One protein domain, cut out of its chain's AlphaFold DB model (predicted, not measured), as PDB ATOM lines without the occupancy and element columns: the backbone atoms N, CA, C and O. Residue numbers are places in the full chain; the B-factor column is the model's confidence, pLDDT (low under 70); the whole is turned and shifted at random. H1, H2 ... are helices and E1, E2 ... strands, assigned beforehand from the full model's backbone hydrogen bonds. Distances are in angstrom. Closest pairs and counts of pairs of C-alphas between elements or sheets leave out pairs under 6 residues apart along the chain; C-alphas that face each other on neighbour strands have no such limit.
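AT A GLANCE: This is residues 790 to 904 of the 1052 residues of an uncharacterized protein of Actinobacteria bacterium 13_1_40CM_4_65_12 (UniProt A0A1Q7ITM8). A strongly twisted sheet of six strands, curled like part of a barrel, has its five helices gathered round it: H2 and H3 pack on E4 and E3, H4 and H5 graze the sheet, and H1 packs crosswise on H2 without being on the sheet. E2 lies nearest to the mean of the C-alphas, while E6 and H3 lie farthest out. The printed part has 115 residues with five named helices and six named strands, in the order H1 E1 E2 H2 H3 E3 E4 H4 H5 E5 E6, and the class is mixed, helices and strands. The sheet's order is E5 E1 E2 E4 E3 E6, mixed, with E5 and E1 parallel and the other neighbours antiparallel. The whole is compact, with a radius of gyration of the C-alphas of 12.9 A, and rounded, spanning 34 by 29 by 26 A.

IN THESE COORDINATES: Across the sheet, E5 is residues 894 to 896, E1 is residues 815 to 817 and E2 is residues 824 to 827, 10.5 A long. E4, residues 866 to 873, is 21.1 A long, and E3, residues 855 to 863, is 20.8 A long and bends by 55 degrees at residue 858. E6 is residues 901 to 903, and C-alpha 903 is at (45.656, -26.006, 1.888). H1, residues 790 to 799, begins at C-alpha 790 at (43.135, -5.630, 8.861) and is 14.3 A long. H2, residues 828 to 837, is 14.6 A long and begins at C-alpha 828 at (49.555, -13.140, -0.210). H3 is residues 842 to 851, 14.0 A long; H4 is residues 875 to 879; H5 is residues 883 to 892, 14.1 A long.

HOW THE PARTS SIT: In the sheet, E4 and E3 form a hairpin, antiparallel at 154 degrees, with N 859 and O 870 2.9 A apart, within hydrogen-bond range. E2 and E4 are antiparallel, with N 871 and O 826 at 2.8 A. E1 and E2 form a hairpin, with N 825 and O 815 at 2.8 A. The edge strand E5 is parallel to E1, with N 816 and O 894 at 2.9 A, and the edge strand E6 is antiparallel to E3, with N 860 and O 902 at 2.8 A. H3 is on the sheet at a height of 9.8 A, over E3, and runs along the strands, at 11 degrees to E3 on the local plane; the closest C-alphas are those of Trp 849 and Val 855, 5.4 A apart. H2 is on the sheet at a height of 5.5 A, over none of the strands, and the C-alphas of Trp 828 and Cys 870 come closest to each other, 4.9 A. H4 only grazes the sheet with residues 875 to 878, and H5 with residues 889 to 892. H2 and H3 touch, closest at the C-alphas of Ala 835 and Phe 842, 5.2 A, at a steep tilt of 60 degrees, opposite ways. H1 is not on the sheet; it touches H2, about perpendicular at 80 degrees, closest at the C-alphas of Phe 793 and Trp 834, 7.0 A. H1 and H5 only just touch, with 3 pairs of C-alphas within 8 A, closest at Leu 798 and Ser 892, 7.5 A. H4 and H5 are close but not clearly touching, and H2 and H5 are apart. Two split strand-helix-strand units, same-way strands with others between them in the sheet, are E2, H2 H3, E3 and E4, H4 H5, E5; both crossovers are right-handed. In H1, H2, H3, H4 and H5 every O i to N i+4 pair is within hydrogen-bond range.

THE WHOLE: The two C-alphas farthest apart are those of Asp 819 and Arg 839, 36.4 A. The printed part has no cut. The link from H1 to E1, residues 800 to 814, is long, and that from E1 to E2 is short. The mean pLDDT of the printed part is 80.4; residues 809 to 810, 819 to 822, 864 to 865, 899 and 904 are under 70.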
ATOM      1  N   LEU A 790      43.883  -4.690   9.698       85.00
ATOM      2  CA  LEU A 790      43.135  -5.630   8.861       85.00
ATOM      3  C   LEU A 790      42.094  -4.903   8.000       85.00
ATOM      4  O   LEU A 790      42.013  -5.151   6.803       85.00
ATOM      5  N   ALA A 791      41.317  -3.989   8.586       83.12
ATOM      6  CA  ALA A 791      40.303  -3.248   7.841       83.12
ATOM      7  C   ALA A 791      40.937  -2.317   6.795       83.12
ATOM      8  O   ALA A 791      40.460  -2.271   5.664       83.12
ATOM      9  N   THR A 792      42.054  -1.652   7.120       86.88
ATOM     10  CA  THR A 792      42.792  -0.814   6.160       86.88
ATOM     11  C   THR A 792      43.326  -1.657   5.001       86.88
ATOM     12  O   THR A 792      43.154  -1.285   3.846       86.88
ATOM     13  N   PHE A 793      43.910  -2.825   5.292       89.81
ATOM     14  CA  PHE A 793      44.367  -3.762   4.267       89.81
ATOM     15  C   PHE A 793      43.229  -4.210   3.338       89.81
ATOM     16  O   PHE A 793      43.380  -4.164   2.121       89.81
ATOM     17  N   ILE A 794      42.075  -4.596   3.891       89.88
ATOM     18  CA  ILE A 794      40.925  -5.049   3.097       89.88
ATOM     19  C   ILE A 794      40.332  -3.920   2.242       89.88
ATOM     20  O   ILE A 794      39.943  -4.175   1.103       89.88
ATOM     21  N   VAL A 795      40.324  -2.676   2.725       87.25
ATOM     22  CA  VAL A 795      39.911  -1.512   1.923       87.25
ATOM     23  C   VAL A 795      40.861  -1.272   0.746       87.25
ATOM     24  O   VAL A 795      40.397  -1.110  -0.378       87.25
ATOM     25  N   GLU A 796      42.177  -1.351   0.950       86.94
ATOM     26  CA  GLU A 796      43.171  -1.235  -0.133       86.94
ATOM     27  C   GLU A 796      43.048  -2.371  -1.173       86.94
ATOM     28  O   GLU A 796      43.149  -2.138  -2.383       86.94
ATOM     29  N   VAL A 797      42.751  -3.599  -0.723       88.50
ATOM     30  CA  VAL A 797      42.435  -4.745  -1.598       88.50
ATOM     31  C   VAL A 797      41.163  -4.486  -2.413       88.50
ATOM     32  O   VAL A 797      41.167  -4.698  -3.626       88.50
ATOM     33  N   LEU A 798      40.084  -4.006  -1.783       83.31
ATOM     34  CA  LEU A 798      38.809  -3.723  -2.452       83.31
ATOM     35  C   LEU A 798      38.926  -2.562  -3.447       83.31
ATOM     36  O   LEU A 798      38.442  -2.688  -4.573       83.31
ATOM     37  N   HIS A 799      39.635  -1.485  -3.098       82.25
ATOM     38  CA  HIS A 799      39.957  -0.383  -4.010       82.25
ATOM     39  C   HIS A 799      40.862  -0.826  -5.173       82.25
ATOM     40  O   HIS A 799      40.780  -0.264  -6.266       82.25
ATOM     41  N   GLY A 800      41.653  -1.890  -4.995       79.69
ATOM     42  CA  GLY A 800      42.530  -2.441  -6.030       79.69
ATOM     43  C   GLY A 800      43.809  -1.633  -6.228       79.69
ATOM     44  O   GLY A 800      44.376  -1.634  -7.319       79.69
ATOM     45  N   SER A 801      44.260  -0.934  -5.185       78.38
ATOM     46  CA  SER A 801      45.516  -0.182  -5.201       78.38
ATOM     47  C   SER A 801      46.743  -1.106  -5.204       78.38
ATOM     48  O   SER A 801      47.820  -0.699  -5.653       78.38
ATOM     49  N   LEU A 802      46.584  -2.335  -4.700       84.44
ATOM     50  CA  LEU A 802      47.629  -3.333  -4.458       84.44
ATOM     51  C   LEU A 802      47.889  -4.236  -5.672       84.44
ATOM     52  O   LEU A 802      46.994  -4.511  -6.471       84.44
ATOM     53  N   ARG A 803      49.125  -4.726  -5.803       80.00
ATOM     54  CA  ARG A 803      49.603  -5.523  -6.941       80.00
ATOM     55  C   ARG A 803      50.224  -6.853  -6.492       80.00
ATOM     56  O   ARG A 803      50.994  -6.903  -5.539       80.00
ATOM     57  N   ASP A 804      49.940  -7.924  -7.232       82.19
ATOM     58  CA  ASP A 804      50.709  -9.177  -7.218       82.19
ATOM     59  C   ASP A 804      51.056  -9.521  -8.667       82.19
ATOM     60  O   ASP A 804      50.165  -9.684  -9.495       82.19
ATOM     61  N   GLU A 805      52.347  -9.647  -8.963       76.81
ATOM     62  CA  GLU A 805      52.901  -9.933 -10.296       76.81
ATOM     63  C   GLU A 805      52.409 -11.274 -10.877       76.81
ATOM     64  O   GLU A 805      52.538 -11.528 -12.074       76.81
ATOM     65  N   ARG A 806      51.845 -12.149 -10.033       73.44
ATOM     66  CA  ARG A 806      51.280 -13.447 -10.429       73.44
ATOM     67  C   ARG A 806      49.824 -13.371 -10.896       73.44
ATOM     68  O   ARG A 806      49.388 -14.294 -11.582       73.44
ATOM     69  N   LEU A 807      49.095 -12.301 -10.562       78.94
ATOM     70  CA  LEU A 807      47.733 -12.049 -11.041       78.94
ATOM     71  C   LEU A 807      47.778 -11.259 -12.355       78.94
ATOM     72  O   LEU A 807      48.451 -10.236 -12.456       78.94
ATOM     73  N   ALA A 808      47.031 -11.710 -13.364       74.25
ATOM     74  CA  ALA A 808      46.860 -10.947 -14.599       74.25
ATOM     75  C   ALA A 808      45.983  -9.698 -14.352       74.25
ATOM     76  O   ALA A 808      45.093  -9.751 -13.491       74.25
ATOM     77  N   PRO A 809      46.163  -8.591 -15.099       67.88
ATOM     78  CA  PRO A 809      45.252  -7.447 -15.040       67.88
ATOM     79  C   PRO A 809      43.793  -7.884 -15.240       67.88
ATOM     80  O   PRO A 809      43.494  -8.636 -16.161       67.88
ATOM     81  N   GLY A 810      42.896  -7.442 -14.354       66.50
ATOM     82  CA  GLY A 810      41.483  -7.853 -14.352       66.50
ATOM     83  C   GLY A 810      41.157  -9.133 -13.565       66.50
ATOM     84  O   GLY A 810      39.985  -9.481 -13.462       66.50
ATOM     85  N   SER A 811      42.143  -9.818 -12.969       77.62
ATOM     86  CA  SER A 811      41.876 -10.963 -12.077       77.62
ATOM     87  C   SER A 811      41.080 -10.550 -10.820       77.62
ATOM     88  O   SER A 811      41.211  -9.405 -10.371       77.62
ATOM     89  N   PRO A 812      40.317 -11.468 -10.189       80.50
ATOM     90  CA  PRO A 812      39.622 -11.194  -8.933       80.50
ATOM     91  C   PRO A 812      40.553 -10.689  -7.823       80.50
ATOM     92  O   PRO A 812      41.670 -11.180  -7.654       80.50
ATOM     93  N   ARG A 813      40.072  -9.714  -7.041       81.44
ATOM     94  CA  ARG A 813      40.827  -9.072  -5.940       81.44
ATOM     95  C   ARG A 813      40.849  -9.913  -4.653       81.44
ATOM     96  O   ARG A 813      41.658  -9.675  -3.762       81.44
ATOM     97  N   GLY A 814      39.991 -10.922  -4.584       87.88
ATOM     98  CA  GLY A 814      39.901 -11.911  -3.520       87.88
ATOM     99  C   GLY A 814      38.783 -12.904  -3.827       87.88
ATOM    100  O   GLY A 814      38.061 -12.734  -4.817       87.88
ATOM    101  N   TRP A 815      38.647 -13.930  -2.988       90.62
ATOM    102  CA  TRP A 815      37.681 -15.013  -3.176       90.62
ATOM    103  C   TRP A 815      36.919 -15.346  -1.892       90.62
ATOM    104  O   TRP A 815      37.447 -15.181  -0.794       90.62
ATOM    105  N   VAL A 816      35.690 -15.838  -2.023       87.75
ATOM    106  CA  VAL A 816      34.833 -16.318  -0.925       87.75
ATOM    107  C   VAL A 816      34.354 -17.727  -1.270       87.75
ATOM    108  O   VAL A 816      34.033 -18.002  -2.425       87.75
ATOM    109  N   PHE A 817      34.315 -18.619  -0.281       81.25
ATOM    110  CA  PHE A 817      33.834 -19.988  -0.480       81.25
ATOM    111  C   PHE A 817      32.323 -20.014  -0.743       81.25
ATOM    112  O   PHE A 817      31.560 -19.318  -0.071       81.25
ATOM    113  N   ASP A 818      31.882 -20.832  -1.700       73.50
ATOM    114  CA  ASP A 818      30.457 -20.945  -2.053       73.50
ATOM    115  C   ASP A 818      29.584 -21.568  -0.950       73.50
ATOM    116  O   ASP A 818      28.414 -21.210  -0.805       73.50
ATOM    117  N   ASP A 819      30.153 -22.476  -0.159       67.19
ATOM    118  CA  ASP A 819      29.507 -23.239   0.910       67.19
ATOM    119  C   ASP A 819      29.781 -22.660   2.315       67.19
ATOM    120  O   ASP A 819      28.891 -22.645   3.173       67.19
ATOM    121  N   LYS A 820      30.990 -22.134   2.569       62.78
ATOM    122  CA  LYS A 820      31.418 -21.679   3.909       62.78
ATOM    123  C   LYS A 820      31.212 -20.181   4.127       62.78
ATOM    124  O   LYS A 820      32.071 -19.342   3.854       62.78
ATOM    125  N   ARG A 821      30.058 -19.838   4.712       62.94
ATOM    126  CA  ARG A 821      29.673 -18.451   5.035       62.94
ATOM    127  C   ARG A 821      30.638 -17.774   6.020       62.94
ATOM    128  O   ARG A 821      30.610 -18.046   7.224       62.94
ATOM    129  N   GLY A 822      31.392 -16.802   5.506       68.00
ATOM    130  CA  GLY A 822      32.203 -15.857   6.283       68.00
ATOM    131  C   GLY A 822      33.714 -16.093   6.232       68.00
ATOM    132  O   GLY A 822      34.445 -15.302   6.815       68.00
ATOM    133  N   GLU A 823      34.199 -17.127   5.544       85.12
ATOM    134  CA  GLU A 823      35.635 -17.330   5.306       85.12
ATOM    135  C   GLU A 823      36.015 -16.863   3.896       85.12
ATOM    136  O   GLU A 823      35.242 -17.015   2.948       85.12
ATOM    137  N   PHE A 824      37.191 -16.248   3.759       89.62
ATOM    138  CA  PHE A 824      37.611 -15.618   2.506       89.62
ATOM    139  C   PHE A 824      39.124 -15.696   2.278       89.62
ATOM    140  O   PHE A 824      39.917 -15.934   3.190       89.62
ATOM    141  N   LEU A 825      39.526 -15.502   1.025       90.81
ATOM    142  CA  LEU A 825      40.891 -15.623   0.528       90.81
ATOM    143  C   LEU A 825      41.334 -14.307  -0.113       90.81
ATOM    144  O   LEU A 825      40.615 -13.725  -0.922       90.81
ATOM    145  N   VAL A 826      42.552 -13.871   0.190       91.50
ATOM    146  CA  VAL A 826      43.204 -12.713  -0.451       91.50
ATOM    147  C   VAL A 826      44.598 -13.136  -0.896       91.50
ATOM    148  O   VAL A 826      45.251 -13.892  -0.174       91.50
ATOM    149  N   SER A 827      45.093 -12.662  -2.047       90.62
ATOM    150  CA  SER A 827      46.462 -13.006  -2.454       90.62
ATOM    151  C   SER A 827      47.484 -12.552  -1.406       90.62
ATOM    152  O   SER A 827      47.492 -11.403  -0.958       90.62
ATOM    153  N   TRP A 828      48.415 -13.444  -1.070       88.94
ATOM    154  CA  TRP A 828      49.555 -13.140  -0.210       88.94
ATOM    155  C   TRP A 828      50.465 -12.055  -0.816       88.94
ATOM    156  O   TRP A 828      51.107 -11.303  -0.084       88.94
ATOM    157  N   GLY A 829      50.492 -11.914  -2.150       84.12
ATOM    158  CA  GLY A 829      51.225 -10.829  -2.809       84.12
ATOM    159  C   GLY A 829      50.682  -9.438  -2.476       84.12
ATOM    160  O   GLY A 829      51.476  -8.513  -2.319       84.12
ATOM    161  N   PHE A 830      49.369  -9.299  -2.250       90.81
ATOM    162  CA  PHE A 830      48.784  -8.032  -1.803       90.81
ATOM    163  C   PHE A 830      49.231  -7.666  -0.385       90.81
ATOM    164  O   PHE A 830      49.549  -6.504  -0.144       90.81
ATOM    165  N   LEU A 831      49.349  -8.634   0.538       87.94
ATOM    166  CA  LEU A 831      49.923  -8.361   1.865       87.94
ATOM    167  C   LEU A 831      51.386  -7.904   1.753       87.94
ATOM    168  O   LEU A 831      51.798  -6.991   2.463       87.94
ATOM    169  N   ARG A 832      52.166  -8.507   0.845       87.12
ATOM    170  CA  ARG A 832      53.568  -8.135   0.596       87.12
ATOM    171  C   ARG A 832      53.702  -6.692   0.085       87.12
ATOM    172  O   ARG A 832      54.526  -5.952   0.614       87.12
ATOM    173  N   ASP A 833      52.895  -6.293  -0.899       86.06
ATOM    174  CA  ASP A 833      52.876  -4.925  -1.447       86.06
ATOM    175  C   ASP A 833      52.354  -3.906  -0.416       86.06
ATOM    176  O   ASP A 833      52.996  -2.889  -0.154       86.06
ATOM    177  N   TRP A 834      51.254  -4.211   0.278       89.25
ATOM    178  CA  TRP A 834      50.705  -3.335   1.317       89.25
ATOM    179  C   TRP A 834      51.671  -3.125   2.490       89.25
ATOM    180  O   TRP A 834      51.863  -1.999   2.950       89.25
ATOM    181  N   ALA A 835      52.340  -4.187   2.950       83.81
ATOM    182  CA  ALA A 835      53.360  -4.094   3.990       83.81
ATOM    183  C   ALA A 835      54.559  -3.240   3.540       83.81
ATOM    184  O   ALA A 835      55.036  -2.406   4.307       83.81
ATOM    185  N   PHE A 836      54.996  -3.378   2.281       81.31
ATOM    186  CA  PHE A 836      56.050  -2.541   1.706       81.31
ATOM    187  C   PHE A 836      55.658  -1.053   1.699       81.31
ATOM    188  O   PHE A 836      56.394  -0.226   2.239       81.31
ATOM    189  N   ARG A 837      54.465  -0.713   1.187       80.44
ATOM    190  CA  ARG A 837      53.952   0.671   1.155       80.44
ATOM    191  C   ARG A 837      53.776   1.276   2.548       80.44
ATOM    192  O   ARG A 837      54.107   2.438   2.758       80.44
ATOM    193  N   THR A 838      53.310   0.485   3.513       80.00
ATOM    194  CA  THR A 838      53.111   0.918   4.910       80.00
ATOM    195  C   THR A 838      54.378   0.849   5.773       80.00
ATOM    196  O   THR A 838      54.307   1.113   6.973       80.00
ATOM    197  N   ARG A 839      55.542   0.505   5.191       79.31
ATOM    198  CA  ARG A 839      56.835   0.300   5.882       79.31
ATOM    199  C   ARG A 839      56.773  -0.713   7.040       79.31
ATOM    200  O   ARG A 839      57.523  -0.610   8.010       79.31
ATOM    201  N   ARG A 840      55.896  -1.716   6.942       76.19
ATOM    202  CA  ARG A 840      55.740  -2.810   7.916       76.19
ATOM    203  C   ARG A 840      56.372  -4.100   7.395       76.19
ATOM    204  O   ARG A 840      56.491  -4.323   6.193       76.19
ATOM    205  N   ARG A 841      56.749  -5.004   8.300       75.00
ATOM    206  CA  ARG A 841      57.157  -6.367   7.928       75.00
ATOM    207  C   ARG A 841      55.912  -7.232   7.729       75.00
ATOM    208  O   ARG A 841      55.141  -7.431   8.665       75.00
ATOM    209  N   PHE A 842      55.726  -7.776   6.523       76.88
ATOM    210  CA  PHE A 842      54.591  -8.664   6.219       76.88
ATOM    211  C   PHE A 842      54.580  -9.921   7.105       76.88
ATOM    212  O   PHE A 842      53.510 -10.409   7.446       76.88
ATOM    213  N   THR A 843      55.757 -10.411   7.518       77.94
ATOM    214  CA  THR A 843      55.908 -11.546   8.444       77.94
ATOM    215  C   THR A 843      55.257 -11.283   9.789       77.94
ATOM    216  O   THR A 843      54.652 -12.180  10.364       77.94
ATOM    217  N   ASP A 844      55.366 -10.051  10.275       77.00
ATOM    218  CA  ASP A 844      54.951  -9.677  11.621       77.00
ATOM    219  C   ASP A 844      53.437  -9.421  11.630       77.00
ATOM    220  O   ASP A 844      52.746  -9.831  12.559       77.00
ATOM    221  N   LEU A 845      52.909  -8.850  10.538       77.56
ATOM    222  CA  LEU A 845      51.471  -8.758  10.257       77.56
ATOM    223  C   LEU A 845      50.824 -10.146  10.135       77.56
ATOM    224  O   LEU A 845      49.826 -10.417  10.795       77.56
ATOM    225  N   GLU A 846      51.408 -11.047   9.341       80.75
ATOM    226  CA  GLU A 846      50.897 -12.408   9.150       80.75
ATOM    227  C   GLU A 846      50.966 -13.230  10.450       80.75
ATOM    228  O   GLU A 846      50.007 -13.921  10.800       80.75
ATOM    229  N   ALA A 847      52.060 -13.118  11.210       75.75
ATOM    230  CA  ALA A 847      52.215 -13.785  12.501       75.75
ATOM    231  C   ALA A 847      51.266 -13.228  13.574       75.75
ATOM    232  O   ALA A 847      50.743 -14.011  14.368       75.75
ATOM    233  N   ALA A 848      51.010 -11.915  13.596       77.81
ATOM    234  CA  ALA A 848      50.013 -11.306  14.474       77.81
ATOM    235  C   ALA A 848      48.599 -11.778  14.109       77.81
ATOM    236  O   ALA A 848      47.906 -12.339  14.949       77.81
ATOM    237  N   TRP A 849      48.197 -11.676  12.839       86.50
ATOM    238  CA  TRP A 849      46.871 -12.118  12.397       86.50
ATOM    239  C   TRP A 849      46.651 -13.627  12.560       86.50
ATOM    240  O   TRP A 849      45.527 -14.049  12.824       86.50
ATOM    241  N   THR A 850      47.699 -14.446  12.462       80.75
ATOM    242  CA  THR A 850      47.614 -15.886  12.768       80.75
ATOM    243  C   THR A 850      47.488 -16.143  14.272       80.75
ATOM    244  O   THR A 850      46.707 -16.998  14.683       80.75
ATOM    245  N   ARG A 851      48.209 -15.389  15.115       77.56
ATOM    246  CA  ARG A 851      48.098 -15.462  16.586       77.56
ATOM    247  C   ARG A 851      46.706 -15.051  17.072       77.56
ATOM    248  O   ARG A 851      46.159 -15.703  17.952       77.56
ATOM    249  N   ASP A 852      46.128 -14.031  16.447       74.38
ATOM    250  CA  ASP A 852      44.807 -13.485  16.765       74.38
ATOM    251  C   ASP A 852      43.643 -14.321  16.183       74.38
ATOM    252  O   ASP A 852      42.481 -13.920  16.285       74.38
ATOM    253  N   GLY A 853      43.931 -15.457  15.532       75.19
ATOM    254  CA  GLY A 853      42.930 -16.339  14.918       75.19
ATOM    255  C   GLY A 853      42.254 -15.774  13.661       75.19
ATOM    256  O   GLY A 853      41.236 -16.306  13.212       75.19
ATOM    257  N   LEU A 854      42.796 -14.698  13.084       82.75
ATOM    258  CA  LEU A 854      42.258 -14.007  11.908       82.75
ATOM    259  C   LEU A 854      42.703 -14.677  10.606       82.75
ATOM    260  O   LEU A 854      41.908 -14.802   9.681       82.75
ATOM    261  N   VAL A 855      43.946 -15.159  10.544       86.62
ATOM    262  CA  VAL A 855      44.477 -15.950   9.425       86.62
ATOM    263  C   VAL A 855      44.676 -17.392   9.889       86.62
ATOM    264  O   VAL A 855      45.469 -17.651  10.788       86.62
ATOM    265  N   ARG A 856      43.974 -18.352   9.273       76.00
ATOM    266  CA  ARG A 856      44.127 -19.792   9.577       76.00
ATOM    267  C   ARG A 856      45.371 -20.407   8.933       76.00
ATOM    268  O   ARG A 856      45.845 -21.452   9.366       76.00
ATOM    269  N   GLY A 857      45.908 -19.762   7.901       80.06
ATOM    270  CA  GLY A 857      47.133 -20.168   7.225       80.06
ATOM    271  C   GLY A 857      47.171 -19.686   5.780       80.06
ATOM    272  O   GLY A 857      46.467 -18.748   5.402       80.06
ATOM    273  N   ARG A 858      47.981 -20.361   4.962       84.75
ATOM    274  CA  ARG A 858      48.033 -20.139   3.515       84.75
ATOM    275  C   ARG A 858      47.323 -21.266   2.768       84.75
ATOM    276  O   ARG A 858      47.361 -22.431   3.167       84.75
ATOM    277  N   ALA A 859      46.715 -20.904   1.651       82.69
ATOM    278  CA  ALA A 859      46.167 -21.821   0.668       82.69
ATOM    279  C   ALA A 859      46.772 -21.523  -0.709       82.69
ATOM    280  O   ALA A 859      47.358 -20.464  -0.940       82.69
ATOM    281  N   SER A 860      46.641 -22.472  -1.620       82.50
ATOM    282  CA  SER A 860      47.016 -22.350  -3.018       82.50
ATOM    283  C   SER A 860      45.751 -22.455  -3.863       82.50
ATOM    284  O   SER A 860      45.009 -23.428  -3.737       82.50
ATOM    285  N   LEU A 861      45.498 -21.440  -4.685       83.56
ATOM    286  CA  LEU A 861      44.357 -21.363  -5.592       83.56
ATOM    287  C   LEU A 861      44.869 -21.259  -7.029       83.56
ATOM    288  O   LEU A 861      45.807 -20.509  -7.296       83.56
ATOM    289  N   THR A 862      44.266 -22.003  -7.954       81.44
ATOM    290  CA  THR A 862      44.626 -21.923  -9.375       81.44
ATOM    291  C   THR A 862      43.744 -20.892 -10.068       81.44
ATOM    292  O   THR A 862      42.554 -21.110 -10.241       81.44
ATOM    293  N   VAL A 863      44.328 -19.770 -10.484       75.19
ATOM    294  CA  VAL A 863      43.641 -18.684 -11.195       75.19
ATOM    295  C   VAL A 863      44.228 -18.611 -12.598       75.19
ATOM    296  O   VAL A 863      45.446 -18.551 -12.741       75.19
ATOM    297  N   THR A 864      43.380 -18.681 -13.631       68.81
ATOM    298  CA  THR A 864      43.790 -18.634 -15.055       68.81
ATOM    299  C   THR A 864      44.964 -19.570 -15.408       68.81
ATOM    300  O   THR A 864      45.860 -19.223 -16.176       68.81
ATOM    301  N   GLY A 865      44.974 -20.777 -14.829       65.69
ATOM    302  CA  GLY A 865      46.020 -21.789 -15.046       65.69
ATOM    303  C   GLY A 865      47.324 -21.569 -14.265       65.69
ATOM    304  O   GLY A 865      48.263 -22.345 -14.426       65.69
ATOM    305  N   ARG A 866      47.407 -20.548 -13.400       70.25
ATOM    306  CA  ARG A 866      48.563 -20.278 -12.529       70.25
ATOM    307  C   ARG A 866      48.212 -20.498 -11.062       70.25
ATOM    308  O   ARG A 866      47.168 -20.066 -10.589       70.25
ATOM    309  N   SER A 867      49.111 -21.144 -10.325       79.06
ATOM    310  CA  SER A 867      48.960 -21.367  -8.884       79.06
ATOM    311  C   SER A 867      49.380 -20.125  -8.089       79.06
ATOM    312  O   SER A 867      50.506 -19.637  -8.219       79.06
ATOM    313  N   ILE A 868      48.472 -19.606  -7.260       83.50
ATOM    314  CA  ILE A 868      48.634 -18.372  -6.486       83.50
ATOM    315  C   ILE A 868      48.505 -18.689  -4.998       83.50
ATOM    316  O   ILE A 868      47.607 -19.410  -4.568       83.50
ATOM    317  N   THR A 869      49.429 -18.159  -4.195       86.69
ATOM    318  CA  THR A 869      49.392 -18.303  -2.736       86.69
ATOM    319  C   THR A 869      48.468 -17.250  -2.134       86.69
ATOM    320  O   THR A 869      48.747 -16.056  -2.243       86.69
ATOM    321  N   CYS A 870      47.419 -17.687  -1.451       89.25
ATOM    322  CA  CYS A 870      46.449 -16.835  -0.772       89.25
ATOM    323  C   CYS A 870      46.538 -17.003   0.751       89.25
ATOM    324  O   CYS A 870      46.883 -18.072   1.257       89.25
ATOM    325  N   LEU A 871      46.210 -15.944   1.483       89.69
ATOM    326  CA  LEU A 871      45.949 -15.966   2.920       89.69
ATOM    327  C   LEU A 871      44.500 -16.395   3.147       89.69
ATOM    328  O   LEU A 871      43.598 -15.811   2.546       89.69
ATOM    329  N   LEU A 872      44.289 -17.390   4.009       88.69
ATOM    330  CA  LEU A 872      42.965 -17.862   4.409       88.69
ATOM    331  C   LEU A 872      42.510 -17.118   5.666       88.69
ATOM    332  O   LEU A 872      43.002 -17.387   6.765       88.69
ATOM    333  N   PHE A 873      41.569 -16.194   5.493       90.12
ATOM    334  CA  PHE A 873      40.955 -15.437   6.574       90.12
ATOM    335  C   PHE A 873      39.764 -16.193   7.167       90.12
ATOM    336  O   PHE A 873      38.919 -16.732   6.449       90.12
ATOM    337  N   SER A 874      39.718 -16.243   8.497       85.69
ATOM    338  CA  SER A 874      38.693 -16.952   9.259       85.69
ATOM    339  C   SER A 874      37.367 -16.190   9.300       85.69
ATOM    340  O   SER A 874      37.315 -14.975   9.098       85.69
ATOM    341  N   LYS A 875      36.295 -16.881   9.705       82.81
ATOM    342  CA  LYS A 875      35.006 -16.243  10.011       82.81
ATOM    343  C   LYS A 875      35.149 -15.131  11.058       82.81
ATOM    344  O   LYS A 875      34.487 -14.103  10.962       82.81
ATOM    345  N   THR A 876      36.068 -15.292  12.011       80.81
ATOM    346  CA  THR A 876      36.414 -14.270  13.008       80.81
ATOM    347  C   THR A 876      37.031 -13.022  12.368       80.81
ATOM    348  O   THR A 876      36.754 -11.916  12.818       80.81
ATOM    349  N   ALA A 877      37.828 -13.165  11.304       82.50
ATOM    350  CA  ALA A 877      38.367 -12.025  10.567       82.50
ATOM    351  C   ALA A 877      37.279 -11.246   9.824       82.50
ATOM    352  O   ALA A 877      37.282 -10.021   9.896       82.50
ATOM    353  N   ALA A 878      36.325 -11.931   9.181       81.81
ATOM    354  CA  ALA A 878      35.175 -11.269   8.563       81.81
ATOM    355  C   ALA A 878      34.325 -10.524   9.604       81.81
ATOM    356  O   ALA A 878      34.020  -9.352   9.411       81.81
ATOM    357  N   LEU A 879      34.031 -11.157  10.745       79.69
ATOM    358  CA  LEU A 879      33.268 -10.542  11.839       79.69
ATOM    359  C   LEU A 879      33.975  -9.338  12.494       79.69
ATOM    360  O   LEU A 879      33.303  -8.495  13.077       79.69
ATOM    361  N   ARG A 880      35.310  -9.225  12.390       78.12
ATOM    362  CA  ARG A 880      36.077  -8.046  12.845       78.12
ATOM    363  C   ARG A 880      36.123  -6.894  11.831       78.12
ATOM    364  O   ARG A 880      36.720  -5.859  12.130       78.12
ATOM    365  N   LEU A 881      35.537  -7.046  10.645       80.56
ATOM    366  CA  LEU A 881      35.380  -5.953   9.684       80.56
ATOM    367  C   LEU A 881      34.041  -5.229   9.914       80.56
ATOM    368  O   LEU A 881      33.057  -5.884  10.261       80.56
ATOM    369  N   PRO A 882      33.958  -3.905   9.680       79.56
ATOM    370  CA  PRO A 882      32.688  -3.184   9.594       79.56
ATOM    371  C   PRO A 882      31.666  -3.886   8.689       79.56
ATOM    372  O   PRO A 882      32.044  -4.443   7.654       79.56
ATOM    373  N   SER A 883      30.379  -3.809   9.046       73.19
ATOM    374  CA  SER A 883      29.241  -4.375   8.293       73.19
ATOM    375  C   SER A 883      29.325  -4.099   6.793       73.19
ATOM    376  O   SER A 883      29.153  -4.993   5.967       73.19
ATOM    377  N   ASP A 884      29.671  -2.867   6.445       76.19
ATOM    378  CA  ASP A 884      29.667  -2.374   5.072       76.19
ATOM    379  C   ASP A 884      30.779  -3.051   4.257       76.19
ATOM    380  O   ASP A 884      30.566  -3.448   3.112       76.19
ATOM    381  N   LEU A 885      31.936  -3.307   4.883       78.88
ATOM    382  CA  LEU A 885      33.019  -4.089   4.283       78.88
ATOM    383  C   LEU A 885      32.682  -5.581   4.207       78.88
ATOM    384  O   LEU A 885      33.078  -6.220   3.238       78.88
ATOM    385  N   GLN A 886      31.927  -6.144   5.157       80.38
ATOM    386  CA  GLN A 886      31.444  -7.529   5.049       80.38
ATOM    387  C   GLN A 886      30.493  -7.692   3.848       80.38
ATOM    388  O   GLN A 886      30.630  -8.639   3.070       80.38
ATOM    389  N   HIS A 887      29.573  -6.744   3.647       76.19
ATOM    390  CA  HIS A 887      28.669  -6.730   2.494       76.19
ATOM    391  C   HIS A 887      29.399  -6.475   1.166       76.19
ATOM    392  O   HIS A 887      29.078  -7.122   0.167       76.19
ATOM    393  N   LEU A 888      30.393  -5.580   1.144       77.62
ATOM    394  CA  LEU A 888      31.228  -5.340  -0.037       77.62
ATOM    395  C   LEU A 888      32.101  -6.553  -0.375       77.62
ATOM    396  O   LEU A 888      32.129  -6.955  -1.531       77.62
ATOM    397  N   LEU A 889      32.727  -7.210   0.607       81.31
ATOM    398  CA  LEU A 889      33.459  -8.466   0.395       81.31
ATOM    399  C   LEU A 889      32.573  -9.530  -0.262       81.31
ATOM    400  O   LEU A 889      32.940 -10.075  -1.300       81.31
ATOM    401  N   ALA A 890      31.383  -9.776   0.295       76.56
ATOM    402  CA  ALA A 890      30.447 -10.777  -0.220       76.56
ATOM    403  C   ALA A 890      29.915 -10.475  -1.638       76.56
ATOM    404  O   ALA A 890      29.423 -11.383  -2.305       76.56
ATOM    405  N   ARG A 891      29.998  -9.216  -2.099       78.00
ATOM    406  CA  ARG A 891      29.609  -8.788  -3.456       78.00
ATOM    407  C   ARG A 891      30.779  -8.690  -4.438       78.00
ATOM    408  O   ARG A 891      30.574  -8.905  -5.627       78.00
ATOM    409  N   SER A 892      31.968  -8.310  -3.973       79.75
ATOM    410  CA  SER A 892      33.112  -7.942  -4.821       79.75
ATOM    411  C   SER A 892      34.164  -9.039  -4.966       79.75
ATOM    412  O   SER A 892      34.973  -8.980  -5.894       79.75
ATOM    413  N   PHE A 893      34.207 -10.014  -4.058       89.81
ATOM    414  CA  PHE A 893      35.116 -11.155  -4.169       89.81
ATOM    415  C   PHE A 893      34.482 -12.262  -5.014       89.81
ATOM    416  O   PHE A 893      33.277 -12.501  -4.956       89.81
ATOM    417  N   ALA A 894      35.305 -12.947  -5.808       86.69
ATOM    418  CA  ALA A 894      34.831 -14.030  -6.656       86.69
ATOM    419  C   ALA A 894      34.467 -15.261  -5.814       86.69
ATOM    420  O   ALA A 894      35.144 -15.603  -4.846       86.69
ATOM    421  N   LYS A 895      33.407 -15.955  -6.209       85.50
ATOM    422  CA  LYS A 895      33.059 -17.252  -5.630       85.50
ATOM    423  C   LYS A 895      34.085 -18.305  -6.048       85.50
ATOM    424  O   LYS A 895      34.550 -18.284  -7.188       85.50
ATOM    425  N   VAL A 896      34.464 -19.181  -5.119       84.38
ATOM    426  CA  VAL A 896      35.369 -20.306  -5.377       84.38
ATOM    427  C   VAL A 896      34.840 -21.579  -4.705       84.38
ATOM    428  O   VAL A 896      34.513 -21.547  -3.511       84.38
ATOM    429  N   PRO A 897      34.762 -22.714  -5.421       78.44
ATOM    430  CA  PRO A 897      34.398 -23.981  -4.812       78.44
ATOM    431  C   PRO A 897      35.565 -24.521  -3.959       78.44
ATOM    432  O   PRO A 897      36.727 -24.405  -4.363       78.44
ATOM    433  N   PRO A 898      35.293 -25.186  -2.818       72.88
ATOM    434  CA  PRO A 898      36.321 -25.786  -1.960       72.88
ATOM    435  C   PRO A 898      37.358 -26.638  -2.714       72.88
ATOM    436  O   PRO A 898      38.554 -26.541  -2.455       72.88
ATOM    437  N   ALA A 899      36.924 -27.419  -3.708       68.56
ATOM    438  CA  ALA A 899      37.788 -28.317  -4.478       68.56
ATOM    439  C   ALA A 899      38.949 -27.622  -5.230       68.56
ATOM    440  O   ALA A 899      39.966 -28.262  -5.507       68.56
ATOM    441  N   GLU A 900      38.836 -26.326  -5.538       72.50
ATOM    442  CA  GLU A 900      39.886 -25.549  -6.218       72.50
ATOM    443  C   GLU A 900      40.940 -24.969  -5.256       72.50
ATOM    444  O   GLU A 900      42.000 -24.508  -5.692       72.50
ATOM    445  N   VAL A 901      40.686 -25.022  -3.943       75.69
ATOM    446  CA  VAL A 901      41.534 -24.447  -2.895       75.69
ATOM    447  C   VAL A 901      42.334 -25.546  -2.191       75.69
ATOM    448  O   VAL A 901      41.803 -26.340  -1.420       75.69
ATOM    449  N   ARG A 902      43.655 -25.570  -2.394       75.25
ATOM    450  CA  ARG A 902      44.563 -26.545  -1.764       75.25
ATOM    451  C   ARG A 902      45.251 -25.944  -0.540       75.25
ATOM    452  O   ARG A 902      46.022 -24.993  -0.664       75.25
ATOM    453  N   LEU A 903      45.022 -26.495   0.651       71.69
ATOM    454  CA  LEU A 903      45.656 -26.006   1.888       71.69
ATOM    455  C   LEU A 903      47.168 -26.275   1.901       71.69
ATOM    456  O   LEU A 903      47.599 -27.394   1.643       71.69
ATOM    457  N   SER A 904      47.987 -25.278   2.258       60.06
ATOM    458  CA  SER A 904      49.452 -25.386   2.140       60.06
ATOM    459  C   SER A 904      50.144 -26.132   3.289       60.06
ATOM    460  O   SER A 904      51.362 -26.297   3.258       60.06
TER     461      SER A 904